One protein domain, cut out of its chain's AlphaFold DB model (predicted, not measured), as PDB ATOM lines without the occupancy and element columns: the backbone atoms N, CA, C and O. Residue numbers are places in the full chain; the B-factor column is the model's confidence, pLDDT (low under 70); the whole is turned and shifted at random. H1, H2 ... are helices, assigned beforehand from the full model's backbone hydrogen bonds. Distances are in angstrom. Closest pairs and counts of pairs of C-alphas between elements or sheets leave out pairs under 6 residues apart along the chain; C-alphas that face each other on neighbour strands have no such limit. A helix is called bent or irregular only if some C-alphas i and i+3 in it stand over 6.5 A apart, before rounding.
ATOM      1  N   LEU A 200     -14.628 -93.604  21.173       95.19
ATOM      2  CA  LEU A 200     -15.727 -92.845  20.577       95.19
ATOM      3  C   LEU A 200     -16.905 -93.769  20.224       95.19
ATOM      4  O   LEU A 200     -16.815 -94.547  19.273       95.19
ATOM      5  N   ASP A 201     -18.022 -93.650  20.944       96.19
ATOM      6  CA  ASP A 201     -19.267 -94.340  20.584       96.19
ATOM      7  C   ASP A 201     -19.908 -93.710  19.337       96.19
ATOM      8  O   ASP A 201     -20.270 -92.534  19.325       96.19
ATOM      9  N   VAL A 202     -20.061 -94.517  18.286       96.44
ATOM     10  CA  VAL A 202     -20.658 -94.132  16.996       96.44
ATOM     11  C   VAL A 202     -22.196 -94.130  17.045       96.44
ATOM     12  O   VAL A 202     -22.833 -93.506  16.198       96.44
ATOM     13  N   ASN A 203     -22.806 -94.794  18.034       96.44
ATOM     14  CA  ASN A 203     -24.264 -94.859  18.200       96.44
ATOM     15  C   ASN A 203     -24.824 -93.698  19.033       96.44
ATOM     16  O   ASN A 203     -26.031 -93.446  19.009       96.44
ATOM     17  N   LYS A 204     -23.950 -92.991  19.757       96.75
ATOM     18  CA  LYS A 204     -24.274 -91.793  20.527       96.75
ATOM     19  C   LYS A 204     -24.962 -90.745  19.645       96.75
ATOM     20  O   LYS A 204     -24.563 -90.510  18.502       96.75
ATOM     21  N   LYS A 205     -25.999 -90.090  20.173       97.31
ATOM     22  CA  LYS A 205     -26.747 -89.075  19.420       97.31
ATOM     23  C   LYS A 205     -25.951 -87.775  19.276       97.31
ATOM     24  O   LYS A 205     -25.125 -87.442  20.127       97.31
ATOM     25  N   LEU A 206     -26.213 -87.013  18.211       97.56
ATOM     26  CA  LEU A 206     -25.458 -85.790  17.917       97.56
ATOM     27  C   LEU A 206     -25.724 -84.648  18.914       97.56
ATOM     28  O   LEU A 206     -24.798 -83.896  19.224       97.56
ATOM     29  N   ASP A 207     -26.930 -84.551  19.473       96.75
ATOM     30  CA  ASP A 207     -27.308 -83.612  20.540       96.75
ATOM     31  C   ASP A 207     -26.558 -83.860  21.865       96.75
ATOM     32  O   ASP A 207     -26.262 -82.917  22.602       96.75
ATOM     33  N   GLU A 208     -26.168 -85.107  22.135       96.69
ATOM     34  CA  GLU A 208     -25.428 -85.531  23.334       96.69
ATOM     35  C   GLU A 208     -23.897 -85.306  23.234       96.69
ATOM     36  O   GLU A 208     -23.162 -85.501  24.211       96.69
ATOM     37  N   THR A 209     -23.371 -84.916  22.065       97.38
ATOM     38  CA  THR A 209     -21.918 -84.754  21.827       97.38
ATOM     39  C   THR A 209     -21.319 -83.554  22.563       97.38
ATOM     40  O   THR A 209     -22.010 -82.564  22.803       97.38
ATOM     41  N   SER A 210     -20.046 -83.623  22.974       95.44
ATOM     42  CA  SER A 210     -19.423 -82.618  23.855       95.44
ATOM     43  C   SER A 210     -18.600 -81.532  23.150       95.44
ATOM     44  O   SER A 210     -18.394 -80.477  23.748       95.44
ATOM     45  N   CYS A 211     -18.174 -81.732  21.897       96.00
ATOM     46  CA  CYS A 211     -17.502 -80.704  21.089       96.00
ATOM     47  C   CYS A 211     -17.753 -80.875  19.578       96.00
ATOM     48  O   CYS A 211     -18.181 -81.938  19.124       96.00
ATOM     49  N   LEU A 212     -17.429 -79.847  18.777       97.38
ATOM     50  CA  LEU A 212     -17.635 -79.855  17.319       97.38
ATOM     51  C   LEU A 212     -16.900 -81.009  16.608       97.38
ATOM     52  O   LEU A 212     -17.419 -81.577  15.645       97.38
ATOM     53  N   LEU A 213     -15.698 -81.367  17.072       96.50
ATOM     54  CA  LEU A 213     -14.934 -82.472  16.491       96.50
ATOM     55  C   LEU A 213     -15.604 -83.824  16.777       96.50
ATOM     56  O   LEU A 213     -15.749 -84.629  15.864       96.50
ATOM     57  N   GLU A 214     -16.062 -84.055  18.010       97.50
ATOM     58  CA  GLU A 214     -16.818 -85.258  18.387       97.50
ATOM     59  C   GLU A 214     -18.096 -85.395  17.543       97.50
ATOM     60  O   GLU A 214     -18.339 -86.454  16.966       97.50
ATOM     61  N   PHE A 215     -18.853 -84.300  17.394       98.19
ATOM     62  CA  PHE A 215     -20.057 -84.222  16.562       98.19
ATOM     63  C   PHE A 215     -19.796 -84.692  15.124       98.19
ATOM     64  O   PHE A 215     -20.475 -85.595  14.631       98.19
ATOM     65  N   PHE A 216     -18.790 -84.123  14.448       98.25
ATOM     66  CA  PHE A 216     -18.481 -84.513  13.070       98.25
ATOM     67  C   PHE A 216     -17.904 -85.925  12.962       98.25
ATOM     68  O   PHE A 216     -18.226 -86.629  12.007       98.25
ATOM     69  N   LEU A 217     -17.087 -86.369  13.919       97.88
ATOM     70  CA  LEU A 217     -16.539 -87.726  13.904       97.88
ATOM     71  C   LEU A 217     -17.636 -88.784  14.043       97.88
ATOM     72  O   LEU A 217     -17.608 -89.765  13.302       97.88
ATOM     73  N   ILE A 218     -18.609 -88.582  14.936       98.31
ATOM     74  CA  ILE A 218     -19.742 -89.499  15.108       98.31
ATOM     75  C   ILE A 218     -20.637 -89.469  13.868       98.31
ATOM     76  O   ILE A 218     -20.892 -90.523  13.291       98.31
ATOM     77  N   ALA A 219     -21.023 -88.283  13.383       98.25
ATOM     78  CA  ALA A 219     -21.850 -88.146  12.182       98.25
ATOM     79  C   ALA A 219     -21.214 -88.825  10.952       98.25
ATOM     80  O   ALA A 219     -21.866 -89.609  10.264       98.25
ATOM     81  N   ILE A 220     -19.922 -88.588  10.692       98.19
ATOM     82  CA  ILE A 220     -19.223 -89.200   9.552       98.19
ATOM     83  C   ILE A 220     -19.105 -90.722   9.728       98.19
ATOM     84  O   ILE A 220     -19.316 -91.463   8.769       98.19
ATOM     85  N   SER A 221     -18.823 -91.203  10.943       98.00
ATOM     86  CA  SER A 221     -18.731 -92.643  11.223       98.00
ATOM     87  C   SER A 221     -20.075 -93.349  11.012       98.00
ATOM     88  O   SER A 221     -20.122 -94.390  10.356       98.00
ATOM     89  N   LYS A 222     -21.167 -92.739  11.496       97.62
ATOM     90  CA  LYS A 222     -22.544 -93.243  11.418       97.62
ATOM     91  C   LYS A 222     -23.059 -93.342   9.980       97.62
ATOM     92  O   LYS A 222     -23.524 -94.404   9.583       97.62
ATOM     93  N   PHE A 223     -22.972 -92.267   9.191       97.69
ATOM     94  CA  PHE A 223     -23.582 -92.241   7.852       97.69
ATOM     95  C   PHE A 223     -22.705 -92.862   6.759       97.69
ATOM     96  O   PHE A 223     -23.231 -93.508   5.857       97.69
ATOM     97  N   PHE A 224     -21.375 -92.754   6.845       97.12
ATOM     98  CA  PHE A 224     -20.475 -93.354   5.847       97.12
ATOM     99  C   PHE A 224     -19.993 -94.769   6.215       97.12
ATOM    100  O   PHE A 224     -19.201 -95.347   5.468       97.12
ATOM    101  N   MET A 225     -20.478 -95.337   7.329       96.75
ATOM    102  CA  MET A 225     -20.115 -96.669   7.844       96.75
ATOM    103  C   MET A 225     -18.599 -96.823   8.060       96.75
ATOM    104  O   MET A 225     -17.979 -97.809   7.654       96.75
ATOM    105  N   LEU A 226     -17.991 -95.807   8.680       96.75
ATOM    106  CA  LEU A 226     -16.546 -95.694   8.893       96.75
ATOM    107  C   LEU A 226     -16.171 -95.828  10.367       96.75
ATOM    108  O   LEU A 226     -16.917 -95.443  11.262       96.75
ATOM    109  N   GLN A 227     -14.961 -96.318  10.625       96.94
ATOM    110  CA  GLN A 227     -14.381 -96.307  11.967       96.94
ATOM    111  C   GLN A 227     -13.968 -94.875  12.366       96.94
ATOM    112  O   GLN A 227     -13.447 -94.153  11.512       96.94
ATOM    113  N   PRO A 228     -14.058 -94.469  13.650       97.12
ATOM    114  CA  PRO A 228     -13.701 -93.119  14.115       97.12
ATOM    115  C   PRO A 228     -12.352 -92.583  13.611       97.12
ATOM    116  O   PRO A 228     -12.230 -91.419  13.229       97.12
ATOM    117  N   LYS A 229     -11.333 -93.450  13.534       96.56
ATOM    118  CA  LYS A 229      -9.994 -93.118  13.010       96.56
ATOM    119  C   LYS A 229      -9.990 -92.830  11.501       96.56
ATOM    120  O   LYS A 229      -9.236 -91.974  11.044       96.56
ATOM    121  N   GLN A 230     -10.844 -93.505  10.729       96.88
ATOM    122  CA  GLN A 230     -11.036 -93.236   9.302       96.88
ATOM    123  C   GLN A 230     -11.782 -91.909   9.112       96.88
ATOM    124  O   GLN A 230     -11.323 -91.067   8.341       96.88
ATOM    125  N   SER A 231     -12.845 -91.671   9.882       97.00
ATOM    126  CA  SER A 231     -13.583 -90.400   9.903       97.00
ATOM    127  C   SER A 231     -12.665 -89.210  10.226       97.00
ATOM    128  O   SER A 231     -12.683 -88.204   9.516       97.00
ATOM    129  N   ALA A 232     -11.764 -89.357  11.206       96.06
ATOM    130  CA  ALA A 232     -10.729 -88.365  11.510       96.06
ATOM    131  C   ALA A 232      -9.759 -88.135  10.336       96.06
ATOM    132  O   ALA A 232      -9.424 -86.992  10.021       96.06
ATOM    133  N   SER A 233      -9.348 -89.198   9.634       95.69
ATOM    134  CA  SER A 233      -8.470 -89.092   8.457       95.69
ATOM    135  C   SER A 233      -9.118 -88.386   7.255       95.69
ATOM    136  O   SER A 233      -8.403 -87.816   6.431       95.69
ATOM    137  N   LEU A 234     -10.456 -88.365   7.166       95.50
ATOM    138  CA  LEU A 234     -11.179 -87.624   6.126       95.50
ATOM    139  C   LEU A 234     -11.218 -86.110   6.394       95.50
ATOM    140  O   LEU A 234     -11.125 -85.326   5.444       95.50
ATOM    141  N   LEU A 235     -11.333 -85.716   7.670       95.12
ATOM    142  CA  LEU A 235     -11.283 -84.321   8.132       95.12
ATOM    143  C   LEU A 235      -9.848 -83.752   8.139       95.12
ATOM    144  O   LEU A 235      -9.640 -82.547   7.982       95.12
ATOM    145  N   ALA A 236      -8.839 -84.616   8.274       92.44
ATOM    146  CA  ALA A 236      -7.433 -84.233   8.184       92.44
ATOM    147  C   ALA A 236      -7.086 -83.532   6.851       92.44
ATOM    148  O   ALA A 236      -7.759 -83.688   5.827       92.44
ATOM    149  N   ASN A 237      -5.994 -82.760   6.856       91.19
ATOM    150  CA  ASN A 237      -5.533 -81.964   5.710       91.19
ATOM    151  C   ASN A 237      -6.607 -80.994   5.169       91.19
ATOM    152  O   ASN A 237      -6.787 -80.868   3.957       91.19
ATOM    153  N   GLY A 238      -7.339 -80.329   6.071       88.50
ATOM    154  CA  GLY A 238      -8.349 -79.325   5.721       88.50
ATOM    155  C   GLY A 238      -9.562 -79.915   5.000       88.50
ATOM    156  O   GLY A 238      -9.996 -79.369   3.987       88.50
ATOM    157  N   ASN A 239     -10.076 -81.050   5.485       94.31
ATOM    158  CA  ASN A 239     -11.215 -81.781   4.919       94.31
ATOM    159  C   ASN A 239     -11.031 -82.247   3.458       94.31
ATOM    160  O   ASN A 239     -12.016 -82.587   2.803       94.31
ATOM    161  N   LYS A 240      -9.806 -82.271   2.906       95.00
ATOM    162  CA  LYS A 240      -9.571 -82.515   1.465       95.00
ATOM    163  C   LYS A 240     -10.142 -83.852   0.970       95.00
ATOM    164  O   LYS A 240     -10.659 -83.919  -0.145       95.00
ATOM    165  N   TYR A 241     -10.067 -84.901   1.789       95.88
ATOM    166  CA  TYR A 241     -10.635 -86.208   1.454       95.88
ATOM    167  C   TYR A 241     -12.145 -86.256   1.705       95.88
ATOM    168  O   TYR A 241     -12.879 -86.750   0.849       95.88
ATOM    169  N   PHE A 242     -12.634 -85.675   2.807       97.56
ATOM    170  CA  PHE A 242     -14.071 -85.584   3.073       97.56
ATOM    171  C   PHE A 242     -14.826 -84.806   1.982       97.56
ATOM    172  O   PHE A 242     -15.867 -85.244   1.493       97.56
ATOM    173  N   ALA A 243     -14.234 -83.711   1.500       97.69
ATOM    174  CA  ALA A 243     -14.744 -82.931   0.382       97.69
ATOM    175  C   ALA A 243     -14.923 -83.779  -0.884       97.69
ATOM    176  O   ALA A 243     -15.924 -83.633  -1.576       97.69
ATOM    177  N   HIS A 244     -14.006 -84.707  -1.179       97.69
ATOM    178  CA  HIS A 244     -14.136 -85.612  -2.323       97.69
ATOM    179  C   HIS A 244     -15.336 -86.568  -2.182       97.69
ATOM    180  O   HIS A 244     -15.986 -86.859  -3.188       97.69
ATOM    181  N   VAL A 245     -15.646 -87.028  -0.962       98.00
ATOM    182  CA  VAL A 245     -16.821 -87.875  -0.675       98.00
ATOM    183  C   VAL A 245     -18.114 -87.088  -0.895       98.00
ATOM    184  O   VAL A 245     -18.944 -87.515  -1.691       98.00
ATOM    185  N   ILE A 246     -18.251 -85.897  -0.298       98.56
ATOM    186  CA  ILE A 246     -19.428 -85.030  -0.507       98.56
ATOM    187  C   ILE A 246     -19.598 -84.649  -1.990       98.56
ATOM    188  O   ILE A 246     -20.714 -84.622  -2.512       98.56
ATOM    189  N   ILE A 247     -18.495 -84.353  -2.687       98.31
ATOM    190  CA  ILE A 247     -18.535 -83.855  -4.068       98.31
ATOM    191  C   ILE A 247     -18.940 -84.941  -5.074       98.31
ATOM    192  O   ILE A 247     -19.623 -84.641  -6.058       98.31
ATOM    193  N   LYS A 248     -18.493 -86.188  -4.872       98.12
ATOM    194  CA  LYS A 248     -18.660 -87.285  -5.844       98.12
ATOM    195  C   LYS A 248     -19.597 -88.409  -5.394       98.12
ATOM    196  O   LYS A 248     -19.842 -89.297  -6.207       98.12
ATOM    197  N   GLY A 249     -20.089 -88.375  -4.158       98.00
ATOM    198  CA  GLY A 249     -20.839 -89.469  -3.552       98.00
ATOM    199  C   GLY A 249     -19.926 -90.613  -3.100       98.00
ATOM    200  O   GLY A 249     -18.795 -90.776  -3.579       98.00
ATOM    201  N   LEU A 250     -20.416 -91.451  -2.189       96.12
ATOM    202  CA  LEU A 250     -19.730 -92.666  -1.768       96.12
ATOM    203  C   LEU A 250     -19.821 -93.696  -2.905       96.12
ATOM    204  O   LEU A 250     -20.855 -94.315  -3.122       96.12
ATOM    205  N   LYS A 251     -18.742 -93.841  -3.686       95.50
ATOM    206  CA  LYS A 251     -18.715 -94.624  -4.946       95.50
ATOM    207  C   LYS A 251     -19.726 -94.145  -6.012       95.50
ATOM    208  O   LYS A 251     -20.014 -94.885  -6.946       95.50
ATOM    209  N   GLY A 252     -20.221 -92.909  -5.903       96.50
ATOM    210  CA  GLY A 252     -21.276 -92.357  -6.763       96.50
ATOM    211  C   GLY A 252     -22.680 -92.369  -6.149       96.50
ATOM    212  O   GLY A 252     -23.567 -91.738  -6.715       96.50
ATOM    213  N   ASP A 253     -22.877 -93.024  -5.001       97.69
ATOM    214  CA  ASP A 253     -24.116 -92.933  -4.224       97.69
ATOM    215  C   ASP A 253     -24.131 -91.651  -3.374       97.69
ATOM    216  O   ASP A 253     -23.128 -91.291  -2.750       97.69
ATOM    217  N   PHE A 254     -25.266 -90.957  -3.353       98.50
ATOM    218  CA  PHE A 254     -25.458 -89.708  -2.616       98.50
ATOM    219  C   PHE A 254     -26.414 -89.835  -1.430       98.50
ATOM    220  O   PHE A 254     -26.349 -88.962  -0.568       98.50
ATOM    221  N   ASN A 255     -27.188 -90.921  -1.296       98.31
ATOM    222  CA  ASN A 255     -28.100 -91.092  -0.154       98.31
ATOM    223  C   ASN A 255     -27.365 -90.942   1.204       98.31
ATOM    224  O   ASN A 255     -27.789 -90.113   2.006       98.31
ATOM    225  N   PRO A 256     -26.177 -91.554   1.433       98.38
ATOM    226  CA  PRO A 256     -25.427 -91.363   2.682       98.38
ATOM    227  C   PRO A 256     -24.912 -89.930   2.906       98.38
ATOM    228  O   PRO A 256     -24.609 -89.544   4.033       98.38
ATOM    229  N   VAL A 257     -24.774 -89.136   1.836       98.62
ATOM    230  CA  VAL A 257     -24.398 -87.715   1.910       98.62
ATOM    231  C   VAL A 257     -25.626 -86.870   2.261       98.62
ATOM    232  O   VAL A 257     -25.530 -85.973   3.096       98.62
ATOM    233  N   GLU A 258     -26.775 -87.161   1.654       98.56
ATOM    234  CA  GLU A 258     -28.050 -86.492   1.923       98.56
ATOM    235  C   GLU A 258     -28.523 -86.748   3.358       98.56
ATOM    236  O   GLU A 258     -28.841 -85.790   4.060       98.56
ATOM    237  N   ASP A 259     -28.483 -87.995   3.832       98.50
ATOM    238  CA  ASP A 259     -28.814 -88.372   5.214       98.50
ATOM    239  C   ASP A 259     -27.900 -87.666   6.232       98.50
ATOM    240  O   ASP A 259     -28.367 -87.107   7.228       98.50
ATOM    241  N   PHE A 260     -26.593 -87.608   5.947       98.56
ATOM    242  CA  PHE A 260     -25.613 -86.886   6.761       98.56
ATOM    243  C   PHE A 260     -25.942 -85.387   6.876       98.56
ATOM    244  O   PHE A 260     -25.900 -84.826   7.974       98.56
ATOM    245  N   PHE A 261     -26.306 -84.723   5.771       98.62
ATOM    246  CA  PHE A 261     -26.725 -83.319   5.817       98.62
ATOM    247  C   PHE A 261     -28.101 -83.138   6.491       98.62
ATOM    248  O   PHE A 261     -28.291 -82.154   7.206       98.62
ATOM    249  N   GLN A 262     -29.041 -84.077   6.338       98.44
ATOM    250  CA  GLN A 262     -30.338 -84.047   7.029       98.44
ATOM    251  C   GLN A 262     -30.183 -84.130   8.555       98.44
ATOM    252  O   GLN A 262     -30.752 -83.303   9.273       98.44
ATOM    253  N   GLU A 263     -29.357 -85.051   9.059       98.19
ATOM    254  CA  GLU A 263     -29.054 -85.156  10.493       98.19
ATOM    255  C   GLU A 263     -28.370 -83.879  11.014       98.19
ATOM    256  O   GLU A 263     -28.706 -83.379  12.091       98.19
ATOM    257  N   ILE A 264     -27.456 -83.291  10.233       98.44
ATOM    258  CA  ILE A 264     -26.850 -81.991  10.560       98.44
ATOM    259  C   ILE A 264     -27.917 -80.902  10.670       98.44
ATOM    260  O   ILE A 264     -27.876 -80.134  11.630       98.44
ATOM    261  N   TYR A 265     -28.874 -80.840   9.737       98.31
ATOM    262  CA  TYR A 265     -29.965 -79.863   9.773       98.31
ATOM    263  C   TYR A 265     -30.834 -80.016  11.030       98.31
ATOM    264  O   TYR A 265     -31.129 -79.021  11.695       98.31
ATOM    265  N   ALA A 266     -31.179 -81.254  11.397       98.25
ATOM    266  CA  ALA A 266     -31.931 -81.558  12.614       98.25
ATOM    267  C   ALA A 266     -31.189 -81.139  13.900       98.25
ATOM    268  O   ALA A 266     -31.823 -80.745  14.878       98.25
ATOM    269  N   ASN A 267     -29.851 -81.165  13.889       98.44
ATOM    270  CA  ASN A 267     -29.001 -80.914  15.056       98.44
ATOM    271  C   ASN A 267     -28.276 -79.545  15.040       98.44
ATOM    272  O   ASN A 267     -27.341 -79.338  15.822       98.44
ATOM    273  N   ILE A 268     -28.700 -78.575  14.209       98.31
ATOM    274  CA  ILE A 268     -28.076 -77.229  14.146       98.31
ATOM    275  C   ILE A 268     -28.033 -76.546  15.521       98.31
ATOM    276  O   ILE A 268     -27.045 -75.892  15.844       98.31
ATOM    277  N   SER A 269     -29.050 -76.731  16.366       97.94
ATOM    278  CA  SER A 269     -29.072 -76.188  17.732       97.94
ATOM    279  C   SER A 269     -27.850 -76.603  18.563       97.94
ATOM    280  O   SER A 269     -27.319 -75.785  19.312       97.94
ATOM    281  N   ARG A 270     -27.345 -77.836  18.396       97.88
ATOM    282  CA  ARG A 270     -26.132 -78.298  19.083       97.88
ATOM    283  C   ARG A 270     -24.865 -77.666  18.506       97.88
ATOM    284  O   ARG A 270     -23.972 -77.304  19.266       97.88
ATOM    285  N   LEU A 271     -24.820 -77.470  17.188       97.94
ATOM    286  CA  LEU A 271     -23.723 -76.765  16.517       97.94
ATOM    287  C   LEU A 271     -23.613 -75.305  16.976       97.94
ATOM    288  O   LEU A 271     -22.498 -74.831  17.195       97.94
ATOM    289  N   MET A 272     -24.739 -74.612  17.182       98.12
ATOM    290  CA  MET A 272     -24.732 -73.236  17.693       98.12
ATOM    291  C   MET A 272     -24.140 -73.147  19.108       98.12
ATOM    292  O   MET A 272     -23.322 -72.267  19.356       98.12
ATOM    293  N   ILE A 273     -24.432 -74.107  19.996       97.44
ATOM    294  CA  ILE A 273     -23.842 -74.159  21.349       97.44
ATOM    295  C   ILE A 273     -22.304 -74.253  21.291       97.44
ATOM    296  O   ILE A 273     -21.618 -73.574  22.053       97.44
ATOM    297  N   PHE A 274     -21.729 -75.040  20.372       97.56
ATOM    298  CA  PHE A 274     -20.265 -75.115  20.217       97.56
ATOM    299  C   PHE A 274     -19.639 -73.821  19.671       97.56
ATOM    300  O   PHE A 274     -18.467 -73.547  19.930       97.56
ATOM    301  N   ILE A 275     -20.409 -73.019  18.932       97.62
ATOM    302  CA  ILE A 275     -19.991 -71.701  18.439       97.62
ATOM    303  C   ILE A 275     -20.073 -70.641  19.547       97.62
ATOM    304  O   ILE A 275     -19.180 -69.806  19.651       97.62
ATOM    305  N   GLU A 276     -21.114 -70.681  20.382       95.88
ATOM    306  CA  GLU A 276     -21.268 -69.789  21.544       95.88
ATOM    307  C   GLU A 276     -20.148 -69.982  22.577       95.88
ATOM    308  O   GLU A 276     -19.737 -69.024  23.232       95.88
ATOM    309  N   ILE A 277     -19.629 -71.209  22.703       95.69
ATOM    310  CA  ILE A 277     -18.470 -71.534  23.548       95.69
ATOM    311  C   ILE A 277     -17.157 -71.032  22.920       95.69
ATOM    312  O   ILE A 277     -16.284 -70.541  23.636       95.69
ATOM    313  N   GLU A 278     -16.997 -71.149  21.598       95.94
ATOM    314  CA  GLU A 278     -15.752 -70.822  20.895       95.94
ATOM    315  C   GLU A 278     -16.020 -70.343  19.454       95.94
ATOM    316  O   GLU A 278     -16.282 -71.136  18.546       95.94
ATOM    317  N   GLU A 279     -15.851 -69.037  19.205       95.12
ATOM    318  CA  GLU A 279     -16.027 -68.418  17.875       95.12
ATOM    319  C   GLU A 279     -15.128 -69.047  16.786       95.12
ATOM    320  O   GLU A 279     -15.474 -69.056  15.601       95.12
ATOM    321  N   GLY A 280     -13.982 -69.616  17.186       95.56
ATOM    322  CA  GLY A 280     -13.043 -70.330  16.313       95.56
ATOM    323  C   GLY A 280     -13.640 -71.560  15.617       95.56
ATOM    324  O   GLY A 280     -13.134 -71.979  14.575       95.56
ATOM    325  N   ASN A 281     -14.761 -72.088  16.115       97.12
ATOM    326  CA  ASN A 281     -15.496 -73.175  15.474       97.12
ATOM    327  C   ASN A 281     -16.232 -72.746  14.192       97.12
ATOM    328  O   ASN A 281     -16.526 -73.600  13.352       97.12
ATOM    329  N   ILE A 282     -16.483 -71.444  13.977       97.88
ATOM    330  CA  ILE A 282     -17.242 -70.952  12.813       97.88
ATOM    331  C   ILE A 282     -16.544 -71.302  11.480       97.88
ATOM    332  O   ILE A 282     -17.175 -71.956  10.646       97.88
ATOM    333  N   PRO A 283     -15.257 -70.968  11.231       96.69
ATOM    334  CA  PRO A 283     -14.606 -71.319   9.968       96.69
ATOM    335  C   PRO A 283     -14.378 -72.827   9.801       96.69
ATOM    336  O   PRO A 283     -14.256 -73.289   8.666       96.69
ATOM    337  N   ILE A 284     -14.325 -73.596  10.896       96.75
ATOM    338  CA  ILE A 284     -14.192 -75.061  10.866       96.75
ATOM    339  C   ILE A 284     -15.500 -75.670  10.351       96.75
ATOM    340  O   ILE A 284     -15.500 -76.311   9.301       96.75
ATOM    341  N   LEU A 285     -16.621 -75.385  11.022       98.19
ATOM    342  CA  LEU A 285     -17.968 -75.795  10.615       98.19
ATOM    343  C   LEU A 285     -18.254 -75.422   9.155       98.19
ATOM    344  O   LEU A 285     -18.611 -76.281   8.345       98.19
ATOM    345  N   LEU A 286     -18.044 -74.155   8.794       98.12
ATOM    346  CA  LEU A 286     -18.352 -73.668   7.452       98.12
ATOM    347  C   LEU A 286     -17.461 -74.320   6.377       98.12
ATOM    348  O   LEU A 286     -17.974 -74.672   5.316       98.12
ATOM    349  N   ASN A 287     -16.170 -74.576   6.635       97.38
ATOM    350  CA  ASN A 287     -15.316 -75.321   5.694       97.38
ATOM    351  C   ASN A 287     -15.626 -76.826   5.617       97.38
ATOM    352  O   ASN A 287     -15.342 -77.425   4.579       97.38
ATOM    353  N   THR A 288     -16.198 -77.441   6.654       97.94
ATOM    354  CA  THR A 288     -16.649 -78.847   6.609       97.94
ATOM    355  C   THR A 288     -17.905 -79.015   5.758       97.94
ATOM    356  O   THR A 288     -18.010 -79.995   5.023       97.94
ATOM    357  N   LEU A 289     -18.817 -78.036   5.772       98.44
ATOM    358  CA  LEU A 289     -20.044 -78.059   4.962       98.44
ATOM    359  C   LEU A 289     -19.853 -77.509   3.533       98.44
ATOM    360  O   LEU A 289     -20.545 -77.944   2.612       98.44
ATOM    361  N   LYS A 290     -18.882 -76.605   3.315       98.06
ATOM    362  CA  LYS A 290     -18.556 -75.977   2.011       98.06
ATOM    363  C   LYS A 290     -18.555 -76.917   0.791       98.06
ATOM    364  O   LYS A 290     -19.053 -76.490  -0.251       98.06
ATOM    365  N   PRO A 291     -18.019 -78.158   0.854       98.50
ATOM    366  CA  PRO A 291     -17.974 -79.050  -0.305       98.50
ATOM    367  C   PRO A 291     -19.353 -79.423  -0.858       98.50
ATOM    368  O   PRO A 291     -19.443 -79.810  -2.020       98.50
ATOM    369  N   GLY A 292     -20.419 -79.274  -0.064       98.50
ATOM    370  CA  GLY A 292     -21.793 -79.535  -0.485       98.50
ATOM    371  C   GLY A 292     -22.251 -78.652  -1.647       98.50
ATOM    372  O   GLY A 292     -22.811 -79.175  -2.605       98.50
ATOM    373  N   PHE A 293     -21.874 -77.363  -1.668       98.50
ATOM    374  CA  PHE A 293     -22.086 -76.460  -2.818       98.50
ATOM    375  C   PHE A 293     -21.420 -76.953  -4.109       98.50
ATOM    376  O   PHE A 293     -21.819 -76.588  -5.210       98.50
ATOM    377  N   LEU A 294     -20.366 -77.758  -3.973       98.12
ATOM    378  CA  LEU A 294     -19.584 -78.296  -5.078       98.12
ATOM    379  C   LEU A 294     -19.988 -79.739  -5.416       98.12
ATOM    380  O   LEU A 294     -19.266 -80.390  -6.179       98.12
ATOM    381  N   SER A 295     -21.108 -80.250  -4.889       98.44
ATOM    382  CA  SER A 295     -21.578 -81.609  -5.170       98.44
ATOM    383  C   SER A 295     -22.129 -81.787  -6.585       98.44
ATOM    384  O   SER A 295     -22.493 -80.833  -7.280       98.44
ATOM    385  N   LYS A 296     -22.110 -83.030  -7.071       98.00
ATOM    386  CA  LYS A 296     -22.737 -83.414  -8.346       98.00
ATOM    387  C   LYS A 296     -24.242 -83.657  -8.219       98.00
ATOM    388  O   LYS A 296     -24.926 -83.581  -9.229       98.00
ATOM    389  N   ASN A 297     -24.726 -83.948  -7.017       98.38
ATOM    390  CA  ASN A 297     -26.139 -84.127  -6.701       98.38
ATOM    391  C   ASN A 297     -26.771 -82.773  -6.306       98.38
ATOM    392  O   ASN A 297     -26.108 -81.939  -5.687       98.38
ATOM    393  N   GLU A 298     -28.026 -82.549  -6.705       98.19
ATOM    394  CA  GLU A 298     -28.753 -81.283  -6.513       98.19
ATOM    395  C   GLU A 298     -29.416 -81.178  -5.122       98.19
ATOM    396  O   GLU A 298     -29.387 -80.108  -4.515       98.19
ATOM    397  N   GLU A 299     -29.920 -82.281  -4.557       98.31
ATOM    398  CA  GLU A 299     -30.473 -82.328  -3.191       98.31
ATOM    399  C   GLU A 299     -29.400 -82.066  -2.128       98.31
ATOM    400  O   GLU A 299     -29.615 -81.257  -1.226       98.31
ATOM    401  N   VAL A 300     -28.199 -82.641  -2.262       98.56
ATOM    402  CA  VAL A 300     -27.038 -82.338  -1.399       98.56
ATOM    403  C   VAL A 300     -26.737 -80.837  -1.393       98.56
ATOM    404  O   VAL A 300     -26.461 -80.249  -0.342       98.56
ATOM    405  N   VAL A 301     -26.819 -80.188  -2.558       98.56
ATOM    406  CA  VAL A 301     -26.626 -78.740  -2.694       98.56
ATOM    407  C   VAL A 301     -27.776 -77.974  -2.034       98.56
ATOM    408  O   VAL A 301     -27.518 -77.043  -1.272       98.56
ATOM    409  N   MET A 302     -29.032 -78.383  -2.242       98.12
ATOM    410  CA  MET A 302     -30.188 -77.765  -1.582       98.12
ATOM    411  C   MET A 302     -30.134 -77.897  -0.056       98.12
ATOM    412  O   MET A 302     -30.358 -76.905   0.639       98.12
ATOM    413  N   TRP A 303     -29.777 -79.064   0.483       98.38
ATOM    414  CA  TRP A 303     -29.542 -79.259   1.916       98.38
ATOM    415  C   TRP A 303     -28.413 -78.368   2.431       98.38
ATOM    416  O   TRP A 303     -28.588 -77.690   3.444       98.38
ATOM    417  N   THR A 304     -27.304 -78.266   1.695       98.62
ATOM    418  CA  THR A 304     -26.197 -77.352   2.027       98.62
ATOM    419  C   THR A 304     -26.673 -75.897   2.103       98.62
ATOM    420  O   THR A 304     -26.389 -75.209   3.086       98.62
ATOM    421  N   CYS A 305     -27.466 -75.436   1.128       98.38
ATOM    422  CA  CYS A 305     -28.081 -74.108   1.151       98.38
ATOM    423  C   CYS A 305     -29.026 -73.923   2.353       98.38
ATOM    424  O   CYS A 305     -28.946 -72.893   3.027       98.38
ATOM    425  N   ARG A 306     -29.899 -74.900   2.658       98.12
ATOM    426  CA  ARG A 306     -30.838 -74.859   3.804       98.12
ATOM    427  C   ARG A 306     -30.087 -74.725   5.136       98.12
ATOM    428  O   ARG A 306     -30.406 -73.845   5.936       98.12
ATOM    429  N   ILE A 307     -29.063 -75.553   5.345       98.44
ATOM    430  CA  ILE A 307     -28.243 -75.595   6.566       98.44
ATOM    431  C   ILE A 307     -27.457 -74.298   6.741       98.44
ATOM    432  O   ILE A 307     -27.540 -73.662   7.791       98.44
ATOM    433  N   LEU A 308     -26.736 -73.858   5.708       98.50
ATOM    434  CA  LEU A 308     -25.896 -72.663   5.799       98.50
ATOM    435  C   LEU A 308     -26.717 -71.367   5.883       98.50
ATOM    436  O   LEU A 308     -26.293 -70.435   6.566       98.50
ATOM    437  N   SER A 309     -27.919 -71.317   5.296       98.19
ATOM    438  CA  SER A 309     -28.873 -70.211   5.509       98.19
ATOM    439  C   SER A 309     -29.347 -70.134   6.960       98.19
ATOM    440  O   SER A 309     -29.407 -69.045   7.531       98.19
ATOM    441  N   LYS A 310     -29.663 -71.284   7.571       98.25
ATOM    442  CA  LYS A 310     -30.107 -71.371   8.970       98.25
ATOM    443  C   LYS A 310     -28.977 -71.012   9.943       98.25
ATOM    444  O   LYS A 310     -29.193 -70.179  10.816       98.25
ATOM    445  N   ILE A 311     -27.764 -71.525   9.724       98.38
ATOM    446  CA  ILE A 311     -26.570 -71.144  10.500       98.38
ATOM    447  C   ILE A 311     -26.288 -69.639  10.368       98.38
ATOM    448  O   ILE A 311     -26.081 -68.978  11.378       98.38
ATOM    449  N   ALA A 312     -26.333 -69.056   9.163       98.31
ATOM    450  CA  ALA A 312     -26.128 -67.612   8.986       98.31
ATOM    451  C   ALA A 312     -27.201 -66.763   9.700       98.31
ATOM    452  O   ALA A 312     -26.884 -65.731  10.296       98.31
ATOM    453  N   PHE A 313     -28.461 -67.210   9.699       97.88
ATOM    454  CA  PHE A 313     -29.535 -66.572  10.460       97.88
ATOM    455  C   PHE A 313     -29.286 -66.641  11.977       97.88
ATOM    456  O   PHE A 313     -29.359 -65.615  12.653       97.88
ATOM    457  N   ASP A 314     -28.922 -67.807  12.517       98.12
ATOM    458  CA  ASP A 314     -28.684 -67.971  13.957       98.12
ATOM    459  C   ASP A 314     -27.414 -67.236  14.425       98.12
ATOM    460  O   ASP A 314     -27.452 -66.533  15.433       98.12
ATOM    461  N   LEU A 315     -26.333 -67.260  13.636       98.00
ATOM    462  CA  LEU A 315     -25.144 -66.422  13.851       98.00
ATOM    463  C   LEU A 315     -25.468 -64.922  13.851       98.00
ATOM    464  O   LEU A 315     -24.816 -64.156  14.555       98.00
ATOM    465  N   THR A 316     -26.475 -64.485  13.087       97.38
ATOM    466  CA  THR A 316     -26.932 -63.088  13.137       97.38
ATOM    467  C   THR A 316     -27.591 -62.765  14.477       97.38
ATOM    468  O   THR A 316     -27.350 -61.694  15.029       97.38
ATOM    469  N   ASN A 317     -28.390 -63.688  15.017       97.12
ATOM    470  CA  ASN A 317     -29.080 -63.507  16.298       97.12
ATOM    471  C   ASN A 317     -28.111 -63.517  17.498       97.12
ATOM    472  O   ASN A 317     -28.402 -62.894  18.515       97.12
ATOM    473  N   LEU A 318     -26.955 -64.177  17.359       96.69
ATOM    474  CA  LEU A 318     -25.866 -64.205  18.345       96.69
ATOM    475  C   LEU A 318     -24.838 -63.061  18.185       96.69
ATOM    476  O   LEU A 318     -23.837 -63.041  18.889       96.69
ATOM    477  N   GLU A 319     -25.029 -62.144  17.230       96.94
ATOM    478  CA  GLU A 319     -24.044 -61.128  16.793       96.94
ATOM    479  C   GLU A 319     -22.726 -61.693  16.187       96.94
ATOM    480  O   GLU A 319     -21.881 -60.935  15.702       96.94
ATOM    481  N   LEU A 320     -22.582 -63.022  16.089       97.00
ATOM    482  CA  LEU A 320     -21.412 -63.759  15.578       97.00
ATOM    483  C   LEU A 320     -21.355 -63.899  14.039       97.00
ATOM    484  O   LEU A 320     -20.670 -64.771  13.500       97.00
ATOM    485  N   LEU A 321     -22.037 -63.031  13.287       97.38
ATOM    486  CA  LEU A 321     -22.027 -63.084  11.816       97.38
ATOM    487  C   LEU A 321     -20.671 -62.672  11.204       97.38
ATOM    488  O   LEU A 321     -20.342 -63.082  10.091       97.38
ATOM    489  N   ALA A 322     -19.866 -61.862  11.899       97.38
ATOM    490  CA  ALA A 322     -18.649 -61.274  11.329       97.38
ATOM    491  C   ALA A 322     -17.542 -62.300  10.967       97.38
ATOM    492  O   ALA A 322     -17.012 -62.195   9.856       97.38
ATOM    493  N   PRO A 323     -17.214 -63.317  11.796       97.31
ATOM    494  CA  PRO A 323     -16.317 -64.406  11.393       97.31
ATOM    495  C   PRO A 323     -16.823 -65.194  10.175       97.31
ATOM    496  O   PRO A 323     -16.050 -65.477   9.259       97.31
ATOM    497  N   ALA A 324     -18.129 -65.485  10.108       98.00
ATOM    498  CA  ALA A 324     -18.733 -66.176   8.966       98.00
ATOM    499  C   ALA A 324     -18.670 -65.339   7.679       98.00
ATOM    500  O   ALA A 324     -18.339 -65.867   6.619       98.00
ATOM    501  N   TYR A 325     -18.904 -64.028   7.770       98.38
ATOM    502  CA  TYR A 325     -18.728 -63.099   6.654       98.38
ATOM    503  C   TYR A 325     -17.268 -63.045   6.168       98.38
ATOM    504  O   TYR A 325     -17.005 -63.058   4.965       98.38
ATOM    505  N   SER A 326     -16.304 -63.051   7.095       98.00
ATOM    506  CA  SER A 326     -14.874 -63.078   6.762       98.00
ATOM    507  C   SER A 326     -14.481 -64.356   6.008       98.00
ATOM    508  O   SER A 326     -13.806 -64.268   4.982       98.00
ATOM    509  N   TRP A 327     -14.971 -65.519   6.450       97.88
ATOM    510  CA  TRP A 327     -14.827 -66.794   5.734       97.88
ATOM    511  C   TRP A 327     -15.538 -66.793   4.367       97.88
ATOM    512  O   TRP A 327     -15.017 -67.314   3.378       97.88
ATOM    513  N   PHE A 328     -16.725 -66.188   4.282       98.50
ATOM    514  CA  PHE A 328     -17.519 -66.136   3.054       98.50
ATOM    515  C   PHE A 328     -16.793 -65.370   1.940       98.50
ATOM    516  O   PHE A 328     -16.781 -65.825   0.795       98.50
ATOM    517  N   CYS A 329     -16.134 -64.261   2.282       98.00
ATOM    518  CA  CYS A 329     -15.370 -63.424   1.355       98.00
ATOM    519  C   CYS A 329     -13.890 -63.829   1.179       98.00
ATOM    520  O   CYS A 329     -13.152 -63.127   0.485       98.00
ATOM    521  N   GLN A 330     -13.437 -64.932   1.783       96.31
ATOM    522  CA  GLN A 330     -12.071 -65.440   1.619       96.31
ATOM    523  C   GLN A 330     -11.838 -66.000   0.199       96.31
ATOM    524  O   GLN A 330     -12.767 -66.470  -0.464       96.31
ATOM    525  N   GLN A 331     -10.581 -66.010  -0.265       92.50
ATOM    526  CA  GLN A 331     -10.180 -66.786  -1.448       92.50
ATOM    527  C   GLN A 331     -10.596 -68.258  -1.277       92.50
ATOM    528  O   GLN A 331     -10.358 -68.851  -0.225       92.50
ATOM    529  N   MET A 332     -11.250 -68.840  -2.288       93.31
ATOM    530  CA  MET A 332     -11.855 -70.186  -2.225       93.31
ATOM    531  C   MET A 332     -12.831 -70.392  -1.038       93.31
ATOM    532  O   MET A 332     -13.055 -71.519  -0.578       93.31
ATOM    533  N   GLY A 333     -13.408 -69.301  -0.523       96.19
ATOM    534  CA  GLY A 333     -14.385 -69.279   0.564       96.19
ATOM    535  C   GLY A 333     -15.817 -69.583   0.116       96.19
ATOM    536  O   GLY A 333     -16.065 -70.178  -0.942       96.19
ATOM    537  N   GLY A 334     -16.780 -69.164   0.936       97.25
ATOM    538  CA  GLY A 334     -18.206 -69.396   0.685       97.25
ATOM    539  C   GLY A 334     -18.714 -68.769  -0.618       97.25
ATOM    540  O   GLY A 334     -19.350 -69.462  -1.408       97.25
ATOM    541  N   LEU A 335     -18.381 -67.504  -0.898       98.00
ATOM    542  CA  LEU A 335     -18.858 -66.784  -2.088       98.00
ATOM    543  C   LEU A 335     -18.326 -67.397  -3.392       98.00
ATOM    544  O   LEU A 335     -19.083 -67.550  -4.346       98.00
ATOM    545  N   TYR A 336     -17.057 -67.818  -3.420       97.88
ATOM    546  CA  TYR A 336     -16.495 -68.554  -4.559       97.88
ATOM    547  C   TYR A 336     -17.254 -69.867  -4.794       97.88
ATOM    548  O   TYR A 336     -17.646 -70.180  -5.917       97.88
ATOM    549  N   SER A 337     -17.540 -70.600  -3.713       98.06
ATOM    550  CA  SER A 337     -18.300 -71.853  -3.778       98.06
ATOM    551  C   SER A 337     -19.734 -71.631  -4.281       98.06
ATOM    552  O   SER A 337     -20.242 -72.459  -5.029       98.06
ATOM    553  N   CYS A 338     -20.354 -70.488  -3.960       97.94
ATOM    554  CA  CYS A 338     -21.658 -70.085  -4.498       97.94
ATOM    555  C   CYS A 338     -21.611 -69.818  -6.016       97.94
ATOM    556  O   CYS A 338     -22.508 -70.246  -6.741       97.94
ATOM    557  N   VAL A 339     -20.560 -69.160  -6.522       97.56
ATOM    558  CA  VAL A 339     -20.389 -68.938  -7.972       97.56
ATOM    559  C   VAL A 339     -20.246 -70.273  -8.711       97.56
ATOM    560  O   VAL A 339     -20.971 -70.528  -9.673       97.56
ATOM    561  N   MET A 340     -19.382 -71.164  -8.216       97.25
ATOM    562  CA  MET A 340     -19.172 -72.496  -8.803       97.25
ATOM    563  C   MET A 340     -20.404 -73.414  -8.692       97.25
ATOM    564  O   MET A 340     -20.592 -74.290  -9.536       97.25
ATOM    565  N   CYS A 341     -21.244 -73.219  -7.669       97.44
ATOM    566  CA  CYS A 341     -22.509 -73.929  -7.483       97.44
ATOM    567  C   CYS A 341     -23.492 -73.630  -8.626       97.44
ATOM    568  O   CYS A 341     -23.951 -74.552  -9.298       97.44
ATOM    569  N   LEU A 342     -23.770 -72.348  -8.894       95.75
ATOM    570  CA  LEU A 342     -24.714 -71.934  -9.944       95.75
ATOM    571  C   LEU A 342     -24.245 -72.271 -11.359       95.75
ATOM    572  O   LEU A 342     -25.060 -72.624 -12.204       95.75
ATOM    573  N   GLN A 343     -22.934 -72.233 -11.611       94.31
ATOM    574  CA  GLN A 343     -22.364 -72.679 -12.890       94.31
ATOM    575  C   GLN A 343     -22.629 -74.165 -13.192       94.31
ATOM    576  O   GLN A 343     -22.487 -74.583 -14.340       94.31
ATOM    577  N   ARG A 344     -23.002 -74.966 -12.183       95.75
ATOM    578  CA  ARG A 344     -23.393 -76.373 -12.339       95.75
ATOM    579  C   ARG A 344     -24.902 -76.583 -12.244       95.75
ATOM    580  O   ARG A 344     -25.458 -77.306 -13.062       95.75
ATOM    581  N   HIS A 345     -25.536 -75.968 -11.250       96.00
ATOM    582  CA  HIS A 345     -26.927 -76.204 -10.870       96.00
ATOM    583  C   HIS A 345     -27.705 -74.887 -10.936       96.00
ATOM    584  O   HIS A 345     -27.684 -74.104  -9.991       96.00
ATOM    585  N   ASN A 346     -28.398 -74.625 -12.049       93.19
ATOM    586  CA  ASN A 346     -29.189 -73.393 -12.197       93.19
ATOM    587  C   ASN A 346     -30.442 -73.379 -11.296       93.19
ATOM    588  O   ASN A 346     -30.891 -72.313 -10.888       93.19
ATOM    589  N   ASN A 347     -31.001 -74.549 -10.972       94.94
ATOM    590  CA  ASN A 347     -32.273 -74.685 -10.253       94.94
ATOM    591  C   ASN A 347     -32.214 -74.185  -8.799       94.94
ATOM    592  O   ASN A 347     -33.174 -73.608  -8.299       94.94
ATOM    593  N   VAL A 348     -31.076 -74.362  -8.115       95.69
ATOM    594  CA  VAL A 348     -30.918 -74.072  -6.671       95.69
ATOM    595  C   VAL A 348     -30.797 -72.572  -6.347       95.69
ATOM    596  O   VAL A 348     -30.418 -72.194  -5.234       95.69
ATOM    597  N   GLN A 349     -31.080 -71.707  -7.322       95.75
ATOM    598  CA  GLN A 349     -30.820 -70.272  -7.275       95.75
ATOM    599  C   GLN A 349     -31.520 -69.568  -6.111       95.75
ATOM    600  O   GLN A 349     -30.873 -68.796  -5.405       95.75
ATOM    601  N   ASP A 350     -32.800 -69.855  -5.860       95.94
ATOM    602  CA  ASP A 350     -33.547 -69.228  -4.761       95.94
ATOM    603  C   ASP A 350     -32.965 -69.603  -3.390       95.94
ATOM    604  O   ASP A 350     -32.789 -68.746  -2.521       95.94
ATOM    605  N   ASN A 351     -32.583 -70.872  -3.203       96.44
ATOM    606  CA  ASN A 351     -31.952 -71.342  -1.967       96.44
ATOM    607  C   ASN A 351     -30.565 -70.718  -1.764       96.44
ATOM    608  O   ASN A 351     -30.208 -70.364  -0.639       96.44
ATOM    609  N   LEU A 352     -29.791 -70.553  -2.841       97.06
ATOM    610  CA  LEU A 352     -28.467 -69.945  -2.768       97.06
ATOM    611  C   LEU A 352     -28.540 -68.428  -2.543       97.06
ATOM    612  O   LEU A 352     -27.768 -67.894  -1.751       97.06
ATOM    613  N   VAL A 353     -29.499 -67.733  -3.161       96.81
ATOM    614  CA  VAL A 353     -29.767 -66.313  -2.879       96.81
ATOM    615  C   VAL A 353     -30.245 -66.121  -1.444       96.81
ATOM    616  O   VAL A 353     -29.793 -65.183  -0.791       96.81
ATOM    617  N   SER A 354     -31.068 -67.029  -0.910       96.19
ATOM    618  CA  SER A 354     -31.438 -67.018   0.510       96.19
ATOM    619  C   SER A 354     -30.199 -67.080   1.413       96.19
ATOM    620  O   SER A 354     -30.044 -66.230   2.293       96.19
ATOM    621  N   PHE A 355     -29.257 -67.992   1.133       97.94
ATOM    622  CA  PHE A 355     -27.989 -68.062   1.867       97.94
ATOM    623  C   PHE A 355     -27.169 -66.773   1.740       97.94
ATOM    624  O   PHE A 355     -26.764 -66.211   2.759       97.94
ATOM    625  N   ILE A 356     -26.958 -66.281   0.511       98.06
ATOM    626  CA  ILE A 356     -26.186 -65.058   0.237       98.06
ATOM    627  C   ILE A 356     -26.778 -63.866   1.001       98.06
ATOM    628  O   ILE A 356     -26.029 -63.124   1.637       98.06
ATOM    629  N   LEU A 357     -28.103 -63.688   0.992       96.75
ATOM    630  CA  LEU A 357     -28.779 -62.600   1.707       96.75
ATOM    631  C   LEU A 357     -28.633 -62.723   3.231       96.75
ATOM    632  O   LEU A 357     -28.348 -61.719   3.883       96.75
ATOM    633  N   GLN A 358     -28.749 -63.926   3.805       96.88
ATOM    634  CA  GLN A 358     -28.541 -64.127   5.246       96.88
ATOM    635  C   GLN A 358     -27.091 -63.825   5.658       96.88
ATOM    636  O   GLN A 358     -26.865 -63.027   6.568       96.88
ATOM    637  N   ILE A 359     -26.091 -64.393   4.970       98.12
ATOM    638  CA  ILE A 359     -24.680 -64.213   5.355       98.12
ATOM    639  C   ILE A 359     -24.137 -62.806   5.053       98.12
ATOM    640  O   ILE A 359     -23.164 -62.371   5.670       98.12
ATOM    641  N   SER A 360     -24.774 -62.064   4.140       97.19
ATOM    642  CA  SER A 360     -24.388 -60.695   3.769       97.19
ATOM    643  C   SER A 360     -25.302 -59.595   4.321       97.19
ATOM    644  O   SER A 360     -25.130 -58.440   3.943       97.19
ATOM    645  N   ARG A 361     -26.214 -59.903   5.255       94.81
ATOM    646  CA  ARG A 361     -27.276 -59.005   5.761       94.81
ATOM    647  C   ARG A 361     -26.852 -57.567   6.108       94.81
ATOM    648  O   ARG A 361     -27.642 -56.644   5.947       94.81
ATOM    649  N   PHE A 362     -25.619 -57.352   6.574       95.25
ATOM    650  CA  PHE A 362     -25.092 -56.013   6.898       95.25
ATOM    651  C   PHE A 362     -24.125 -55.431   5.847       95.25
ATOM    652  O   PHE A 362     -23.764 -54.259   5.936       95.25
ATOM    653  N   ASN A 363     -23.722 -56.227   4.850       96.75
ATOM    654  CA  ASN A 363     -22.666 -55.923   3.877       96.75
ATOM    655  C   ASN A 363     -23.070 -56.215   2.408       96.75
ATOM    656  O   ASN A 363     -22.199 -56.291   1.543       96.75
ATOM    657  N   LEU A 364     -24.364 -56.376   2.101       96.38
ATOM    658  CA  LEU A 364     -24.884 -56.797   0.784       96.38
ATOM    659  C   LEU A 364     -24.310 -55.986  -0.396       96.38
ATOM    660  O   LEU A 364     -23.929 -56.549  -1.423       96.38
ATOM    661  N   LEU A 365     -24.171 -54.666  -0.217       97.19
ATOM    662  CA  LEU A 365     -23.515 -53.760  -1.165       97.19
ATOM    663  C   LEU A 365     -22.063 -54.169  -1.458       97.19
ATOM    664  O   LEU A 365     -21.654 -54.208  -2.619       97.19
ATOM    665  N   GLU A 366     -21.280 -54.482  -0.426       97.75
ATOM    666  CA  GLU A 366     -19.882 -54.889  -0.578       97.75
ATOM    667  C   GLU A 366     -19.783 -56.248  -1.283       97.75
ATOM    668  O   GLU A 366     -18.974 -56.407  -2.198       97.75
ATOM    669  N   VAL A 367     -20.646 -57.203  -0.919       98.00
ATOM    670  CA  VAL A 367     -20.693 -58.526  -1.559       98.00
ATOM    671  C   VAL A 367     -20.957 -58.398  -3.049       98.00
ATOM    672  O   VAL A 367     -20.145 -58.858  -3.851       98.00
ATOM    673  N   LEU A 368     -22.054 -57.740  -3.424       97.88
ATOM    674  CA  LEU A 368     -22.492 -57.688  -4.815       97.88
ATOM    675  C   LEU A 368     -21.598 -56.796  -5.686       97.88
ATOM    676  O   LEU A 368     -21.354 -57.152  -6.835       97.88
ATOM    677  N   THR A 369     -21.083 -55.669  -5.178       97.25
ATOM    678  CA  THR A 369     -20.358 -54.681  -6.011       97.25
ATOM    679  C   THR A 369     -18.831 -54.755  -5.915       97.25
ATOM    680  O   THR A 369     -18.141 -54.296  -6.832       97.25
ATOM    681  N   VAL A 370     -18.279 -55.351  -4.849       97.50
ATOM    682  CA  VAL A 370     -16.825 -55.431  -4.606       97.50
ATOM    683  C   VAL A 370     -16.334 -56.874  -4.544       97.50
ATOM    684  O   VAL A 370     -15.473 -57.237  -5.338       97.50
ATOM    685  N   GLN A 371     -16.843 -57.697  -3.626       97.94
ATOM    686  CA  GLN A 371     -16.270 -59.023  -3.347       97.94
ATOM    687  C   GLN A 371     -16.539 -60.012  -4.490       97.94
ATOM    688  O   GLN A 371     -15.615 -60.669  -4.962       97.94
ATOM    689  N   LEU A 372     -17.765 -60.037  -5.023       97.12
ATOM    690  CA  LEU A 372     -18.122 -60.835  -6.199       97.12
ATOM    691  C   LEU A 372     -17.294 -60.447  -7.440       97.12
ATOM    692  O   LEU A 372     -16.910 -61.315  -8.216       97.12
ATOM    693  N   ARG A 373     -16.922 -59.166  -7.576       96.69
ATOM    694  CA  ARG A 373     -16.035 -58.659  -8.643       96.69
ATOM    695  C   ARG A 373     -14.545 -58.991  -8.469       96.69
ATOM    696  O   ARG A 373     -13.787 -58.766  -9.403       96.69
ATOM    697  N   LYS A 374     -14.118 -59.516  -7.312       96.38
ATOM    698  CA  LYS A 374     -12.779 -60.126  -7.136       96.38
ATOM    699  C   LYS A 374     -12.747 -61.599  -7.551       96.38
ATOM    700  O   LYS A 374     -11.675 -62.161  -7.707       96.38
ATOM    701  N   ILE A 375     -13.916 -62.235  -7.640       96.69
ATOM    702  CA  ILE A 375     -14.074 -63.638  -8.046       96.69
ATOM    703  C   ILE A 375     -14.401 -63.713  -9.538       96.69
ATOM    704  O   ILE A 375     -13.885 -64.575 -10.238       96.69
ATOM    705  N   ILE A 376     -15.238 -62.792 -10.019       96.50
ATOM    706  CA  ILE A 376     -15.624 -62.661 -11.419       96.50
ATOM    707  C   ILE A 376     -15.097 -61.316 -11.934       96.50
ATOM    708  O   ILE A 376     -15.791 -60.299 -11.888       96.50
TER     709      ILE A 376
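This is residues 200 to 376 of the 999 residues of the protein "Calponin-homology (CH) domain-containing protein" of Ichthyophthirius multifiliis (strain G5) (UniProt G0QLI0). Two layers of helices lie back to back: H4, H7 and H10 run the same way side by side in one, and H3, H6 and H9, with H8 beside H6, run the other way in the second. H7 and H6 make the middle; H1 and H2 cover one end of the long axis, H11 covers the other, and H5 packs on H7 at the edge. The printed part has 177 residues with eleven named helices, H1 to H11 in order along the chain, and no named strand; its class is all helix. It is compact, with a radius of gyration of the C-alphas of 15.5 A, and spans 47 by 36 by 27 A.

The hub is H7, residues 298 to 317, together with H6, residues 281 to 294, each touching five helices. The two form a helical hairpin: residues 300 to 308 of H7 touch H6 at a shallow tilt of 27 degrees, opposite ways, and the closest C-alphas are those of Phe 293 and Val 301, 5.1 A apart. H10, residues 349 to 359, touches H7 at a shallow tilt of 23 degrees, the same way, with the C-alphas of Ser 309 and Phe 355 closest at 4.3 A. H4, residues 255 to 266, touches residues 299 to 307 of H7 at a shallow tilt of 18 degrees, the same way; its closest pair is Glu 258 and Val 300, C-alphas 5.4 A apart. H5, residues 268 to 277, touches residues 307 to 315 of H7 at a steep tilt of 43 degrees, the C-alphas of Ile 268 and Ile 311 being closest at 7.3 A. H9, residues 334 to 342, touches residues 290 to 294 of H6 at a shallow tilt of 14 degrees, the same way, closest at the C-alphas of Phe 293 and Cys 341, 5.3 A. H8, residues 321 to 328, touches residues 282 to 286 of H6 at a steep tilt of 43 degrees, closest at the C-alphas of Pro 283 and Trp 327, 6.2 A. H3, residues 240 to 248, touches residues 288 to 294 of H6 at 36 degrees, only just a steep tilt, with the C-alphas of Ala 243 and Pro 291 closest at 5.1 A. Farther out, residues 219 to 224 of H1, residues 212 to 224, touch H4 at 35.0 degrees, a shallow tilt only just short of steep, opposite ways; the C-alphas of Phe 223 and Pro 256 are closest at 5.6 A. H1, H4, H5 and H7 form a bundle, a group of helices packed together. H2, residues 228 to 235, touches residues 217 to 221 of H1 about perpendicular, at 76 degrees, closest at the C-alphas of Leu 217 and Ser 231, 5.6 A. H11, residues 364 to 375, touches no helix; it is close to but not clearly touching H9, the C-alphas of Tyr 336 and Ile 375 being 6.5 A apart. Every O i to N i+4 pair is within hydrogen-bond range in H1, H2, H4, H5, H7, H8, H9 and H10; the counts are 4 of 5 in H3, 6 of 10 in H6 and 4 of 8 in H11.

H7 is the longest helix, 28.9 A from C-alpha 298 at (-28.753, -81.283, -6.513) to C-alpha 317 at (-29.080, -63.507, 16.298). H6 measures 21.6 A and is irregular, with C-alphas 288 and 291 7.0 A apart. H1 measures 17.9 A from C-alpha 212 at (-17.635, -79.855, 17.319), and H4 16.4 A. H11 measures 15.5 A, ends with C-alpha 375 at (-14.074, -63.638, -8.046), and is only just irregular, with C-alphas 369 and 372 6.6 A apart.

The two C-alphas farthest apart are those of Asp 201 and Thr 369, 47.8 A. The printed part has no cut, and no link between helices is long. Residues 200 to 211 hold no named element. The mean pLDDT of the printed part is 97.1, and no printed residue is under 70.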